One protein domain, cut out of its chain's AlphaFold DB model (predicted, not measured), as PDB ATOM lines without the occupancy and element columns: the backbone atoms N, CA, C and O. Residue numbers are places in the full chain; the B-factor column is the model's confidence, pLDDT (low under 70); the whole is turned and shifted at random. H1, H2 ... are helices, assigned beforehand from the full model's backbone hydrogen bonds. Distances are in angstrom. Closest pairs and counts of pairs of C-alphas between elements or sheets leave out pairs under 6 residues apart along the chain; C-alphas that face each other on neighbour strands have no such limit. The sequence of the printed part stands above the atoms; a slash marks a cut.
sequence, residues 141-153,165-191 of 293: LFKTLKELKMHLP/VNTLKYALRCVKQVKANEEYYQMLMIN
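Overview. This is residues 141 to 153 and 165 to 191 of the 293 residues of the protein "Period circadian protein homolog 2-like" of Seriola lalandi dorsalis (UniProt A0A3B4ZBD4). A long helix, H2, is followed after a corner by a shorter one, H3, while H1 sits aslant near the beginning of H2, where residues 167 to 171 of H2 meet it; residues 172 to 191, the rest of H2 and the whole of H3, stick out as a free arm that makes much of the length. The printed part has 40 residues with three named helices, H1, H2, H3 in chain order, and no named strand: all helix. It is only just loose, close to extended, with a radius of gyration of the C-alphas of 13.3 A and spans of 39 by 18 by 15 A.

Along the chain. Find C-alpha 141 at (82.348, 195.913, 154.092); from there H1 runs to residue 150. H2, residues 165 to 180, is 22.2 A long. H3, residues 182 to 191, ends at C-alpha 191 at (78.899, 226.750, 177.838).

Arrangement. Look at Lys 149 and Thr 167, the closest C-alphas of H1 and H2, 6.5 A apart. The two helices only just touch, with 3 pairs of C-alphas within 8 A, and H2 does so with residues 167 to 171 alone. They run the same way at a steep tilt of 63 degrees. H2 and H3 meet only through their tight link, Asn 181; H1 and H3 are apart. In H1, H2 and H3 every O i to N i+4 pair is within hydrogen-bond range.

Size, cuts and confidence. The C-alphas of Phe 142 and Asn 191, the two farthest apart, are 40.0 A apart. Residues 154 to 164 are not printed; C-alphas 153 and 165 are 15.6 A apart across the cut. Expect pLDDT under 70 at residue 183 and residues 185 to 191.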
ATOM      1  N   LEU A 141      82.129 196.368 152.712       88.31
ATOM      2  CA  LEU A 141      82.348 195.913 154.092       88.31
ATOM      3  C   LEU A 141      83.832 195.945 154.488       88.31
ATOM      4  O   LEU A 141      84.190 196.387 155.579       88.31
ATOM      5  N   PHE A 142      84.727 195.492 153.608       84.56
ATOM      6  CA  PHE A 142      86.165 195.557 153.877       84.56
ATOM      7  C   PHE A 142      86.699 196.993 153.876       84.56
ATOM      8  O   PHE A 142      87.612 197.303 154.645       84.56
ATOM      9  N   LYS A 143      86.134 197.875 153.042       89.38
ATOM     10  CA  LYS A 143      86.495 199.296 153.008       89.38
ATOM     11  C   LYS A 143      86.123 199.989 154.321       89.38
ATOM     12  O   LYS A 143      86.992 200.611 154.927       89.38
ATOM     13  N   THR A 144      84.886 199.823 154.787       89.31
ATOM     14  CA  THR A 144      84.414 200.414 156.052       89.31
ATOM     15  C   THR A 144      85.152 199.837 157.256       89.31
ATOM     16  O   THR A 144      85.531 200.569 158.165       89.31
ATOM     17  N   LEU A 145      85.464 198.538 157.246       87.00
ATOM     18  CA  LEU A 145      86.276 197.920 158.292       87.00
ATOM     19  C   LEU A 145      87.706 198.479 158.336       87.00
ATOM     20  O   LEU A 145      88.272 198.660 159.417       87.00
ATOM     21  N   LYS A 146      88.307 198.751 157.173       84.44
ATOM     22  CA  LYS A 146      89.632 199.373 157.089       84.44
ATOM     23  C   LYS A 146      89.609 200.794 157.650       84.44
ATOM     24  O   LYS A 146      90.512 201.148 158.397       84.44
ATOM     25  N   GLU A 147      88.579 201.567 157.331       89.12
ATOM     26  CA  GLU A 147      88.364 202.913 157.869       89.12
ATOM     27  C   GLU A 147      88.172 202.890 159.391       89.12
ATOM     28  O   GLU A 147      88.905 203.557 160.117       89.12
ATOM     29  N   LEU A 148      87.308 202.008 159.903       88.38
ATOM     30  CA  LEU A 148      87.098 201.829 161.341       88.38
ATOM     31  C   LEU A 148      88.395 201.451 162.076       88.38
ATOM     32  O   LEU A 148      88.641 201.900 163.196       88.38
ATOM     33  N   LYS A 149      89.263 200.659 161.436       82.88
ATOM     34  CA  LYS A 149      90.587 200.324 161.974       82.88
ATOM     35  C   LYS A 149      91.528 201.525 162.097       82.88
ATOM     36  O   LYS A 149      92.393 201.499 162.970       82.88
ATOM     37  N   MET A 150      91.382 202.555 161.263       83.81
ATOM     38  CA  MET A 150      92.215 203.764 161.329       83.81
ATOM     39  C   MET A 150      91.892 204.627 162.554       83.81
ATOM     40  O   MET A 150      92.788 205.279 163.084       83.81
ATOM     41  N   HIS A 151      90.651 204.570 163.045       82.69
ATOM     42  CA  HIS A 151      90.195 205.292 164.239       82.69
ATOM     43  C   HIS A 151      90.511 204.572 165.564       82.69
ATOM     44  O   HIS A 151      90.199 205.084 166.638       82.69
ATOM     45  N   LEU A 152      91.141 203.392 165.520       81.31
ATOM     46  CA  LEU A 152      91.618 202.711 166.726       81.31
ATOM     47  C   LEU A 152      92.832 203.450 167.329       81.31
ATOM     48  O   LEU A 152      93.651 203.999 166.585       81.31
ATOM     49  N   PRO A 153      93.031 203.409 168.659       76.62
ATOM     50  CA  PRO A 153      94.249 203.898 169.299       76.62
ATOM     51  C   PRO A 153      95.485 203.194 168.734       76.62
ATOM     52  O   PRO A 153      95.443 201.988 168.469       76.62
ATOM     53  N   VAL A 165      86.420 191.254 165.008       85.81
ATOM     54  CA  VAL A 165      85.610 191.235 166.230       85.81
ATOM     55  C   VAL A 165      86.141 192.203 167.292       85.81
ATOM     56  O   VAL A 165      85.356 192.889 167.936       85.81
ATOM     57  N   ASN A 166      87.461 192.310 167.468       84.00
ATOM     58  CA  ASN A 166      88.056 193.217 168.455       84.00
ATOM     59  C   ASN A 166      87.885 194.682 168.046       84.00
ATOM     60  O   ASN A 166      87.598 195.523 168.895       84.00
ATOM     61  N   THR A 167      88.004 194.977 166.748       87.00
ATOM     62  CA  THR A 167      87.721 196.310 166.200       87.00
ATOM     63  C   THR A 167      86.262 196.705 166.447       87.00
ATOM     64  O   THR A 167      85.999 197.798 166.940       87.00
ATOM     65  N   LEU A 168      85.320 195.795 166.186       91.00
ATOM     66  CA  LEU A 168      83.894 196.037 166.422       91.00
ATOM     67  C   LEU A 168      83.566 196.187 167.918       91.00
ATOM     68  O   LEU A 168      82.816 197.085 168.293       91.00
ATOM     69  N   LYS A 169      84.168 195.368 168.792       88.62
ATOM     70  CA  LYS A 169      84.014 195.490 170.255       88.62
ATOM     71  C   LYS A 169      84.506 196.842 170.772       88.62
ATOM     72  O   LYS A 169      83.844 197.440 171.616       88.62
ATOM     73  N   TYR A 170      85.639 197.327 170.266       88.44
ATOM     74  CA  TYR A 170      86.155 198.646 170.629       88.44
ATOM     75  C   TYR A 170      85.213 199.763 170.169       88.44
ATOM     76  O   TYR A 170      84.837 200.606 170.977       88.44
ATOM     77  N   ALA A 171      84.757 199.721 168.913       91.19
ATOM     78  CA  ALA A 171      83.807 200.699 168.387       91.19
ATOM     79  C   ALA A 171      82.522 200.759 169.232       91.19
ATOM     80  O   ALA A 171      82.072 201.837 169.608       91.19
ATOM     81  N   LEU A 172      81.985 199.598 169.621       91.94
ATOM     82  CA  LEU A 172      80.824 199.521 170.507       91.94
ATOM     83  C   LEU A 172      81.097 200.143 171.885       91.94
ATOM     84  O   LEU A 172      80.225 200.817 172.432       91.94
ATOM     85  N   ARG A 173      82.289 199.933 172.461       88.00
ATOM     86  CA  ARG A 173      82.685 200.568 173.728       88.00
ATOM     87  C   ARG A 173      82.758 202.085 173.586       88.00
ATOM     88  O   ARG A 173      82.221 202.763 174.451       88.00
ATOM     89  N   CYS A 174      83.324 202.605 172.498       87.56
ATOM     90  CA  CYS A 174      83.359 204.043 172.231       87.56
ATOM     91  C   CYS A 174      81.955 204.635 172.106       87.56
ATOM     92  O   CYS A 174      81.676 205.643 172.737       87.56
ATOM     93  N   VAL A 175      81.049 203.990 171.366       90.50
ATOM     94  CA  VAL A 175      79.656 204.457 171.254       90.50
ATOM     95  C   VAL A 175      78.963 204.451 172.616       90.50
ATOM     96  O   VAL A 175      78.298 205.419 172.971       90.50
ATOM     97  N   LYS A 176      79.153 203.394 173.418       89.81
ATOM     98  CA  LYS A 176      78.620 203.338 174.787       89.81
ATOM     99  C   LYS A 176      79.207 204.428 175.680       89.81
ATOM    100  O   LYS A 176      78.473 204.996 176.472       89.81
ATOM    101  N   GLN A 177      80.497 204.719 175.543       86.12
ATOM    102  CA  GLN A 177      81.176 205.754 176.316       86.12
ATOM    103  C   GLN A 177      80.717 207.155 175.911       86.12
ATOM    104  O   GLN A 177      80.414 207.953 176.782       86.12
ATOM    105  N   VAL A 178      80.586 207.440 174.614       85.94
ATOM    106  CA  VAL A 178      80.034 208.713 174.123       85.94
ATOM    107  C   VAL A 178      78.593 208.889 174.596       85.94
ATOM    108  O   VAL A 178      78.247 209.966 175.058       85.94
ATOM    109  N   LYS A 179      77.779 207.825 174.561       83.62
ATOM    110  CA  LYS A 179      76.399 207.860 175.064       83.62
ATOM    111  C   LYS A 179      76.326 208.044 176.584       83.62
ATOM    112  O   LYS A 179      75.479 208.776 177.068       83.62
ATOM    113  N   ALA A 180      77.206 207.399 177.347       74.62
ATOM    114  CA  ALA A 180      77.281 207.595 178.797       74.62
ATOM    115  C   ALA A 180      77.802 208.995 179.169       74.62
ATOM    116  O   ALA A 180      77.414 209.543 180.192       74.62
ATOM    117  N   ASN A 181      78.639 209.585 178.314       77.94
ATOM    118  CA  ASN A 181      79.190 210.929 178.478       77.94
ATOM    119  C   ASN A 181      78.346 212.006 177.774       77.94
ATOM    120  O   ASN A 181      78.775 213.154 177.682       77.94
ATOM    121  N   GLU A 182      77.164 211.660 177.260       80.12
ATOM    122  CA  GLU A 182      76.298 212.573 176.505       80.12
ATOM    123  C   GLU A 182      75.916 213.798 177.345       80.12
ATOM    124  O   GLU A 182      75.931 214.919 176.843       80.12
ATOM    125  N   GLU A 183      75.678 213.603 178.643       68.38
ATOM    126  CA  GLU A 183      75.389 214.675 179.600       68.38
ATOM    127  C   GLU A 183      76.569 215.646 179.775       68.38
ATOM    128  O   GLU A 183      76.380 216.862 179.799       68.38
ATOM    129  N   TYR A 184      77.799 215.125 179.816       70.44
ATOM    130  CA  TYR A 184      79.013 215.940 179.897       70.44
ATOM    131  C   TYR A 184      79.183 216.822 178.653       70.44
ATOM    132  O   TYR A 184      79.491 218.008 178.769       70.44
ATOM    133  N   TYR A 185      78.931 216.270 177.463       67.19
ATOM    134  CA  TYR A 185      79.007 217.043 176.225       67.19
ATOM    135  C   TYR A 185      77.852 218.033 176.081       67.19
ATOM    136  O   TYR A 185      78.104 219.161 175.679       67.19
ATOM    137  N   GLN A 186      76.621 217.691 176.471       69.12
ATOM    138  CA  GLN A 186      75.521 218.665 176.500       69.12
ATOM    139  C   GLN A 186      75.841 219.854 177.417       69.12
ATOM    140  O   GLN A 186      75.635 221.001 177.029       69.12
ATOM    141  N   MET A 187      76.419 219.599 178.594       63.12
ATOM    142  CA  MET A 187      76.880 220.651 179.499       63.12
ATOM    143  C   MET A 187      77.980 221.518 178.865       63.12
ATOM    144  O   MET A 187      77.899 222.741 178.940       63.12
ATOM    145  N   LEU A 188      78.980 220.930 178.200       62.72
ATOM    146  CA  LEU A 188      79.999 221.692 177.459       62.72
ATOM    147  C   LEU A 188      79.386 222.541 176.336       62.72
ATOM    148  O   LEU A 188      79.722 223.712 176.196       62.72
ATOM    149  N   MET A 189      78.438 221.986 175.582       63.12
ATOM    150  CA  MET A 189      77.782 222.679 174.472       63.12
ATOM    151  C   MET A 189      76.925 223.862 174.937       63.12
ATOM    152  O   MET A 189      76.834 224.853 174.221       63.12
ATOM    153  N   ILE A 190      76.346 223.811 176.141       60.97
ATOM    154  CA  ILE A 190      75.649 224.958 176.751       60.97
ATOM    155  C   ILE A 190      76.633 226.086 177.113       60.97
ATOM    156  O   ILE A 190      76.279 227.256 176.997       60.97
ATOM    157  N   ASN A 191      77.868 225.757 177.510       55.78
ATOM    158  CA  ASN A 191      78.899 226.750 177.838       55.78
ATOM    159  C   ASN A 191      79.544 227.373 176.583       55.78
ATOM    160  O   ASN A 191      79.811 228.572 176.574       55.78
TER     161      ASN A 191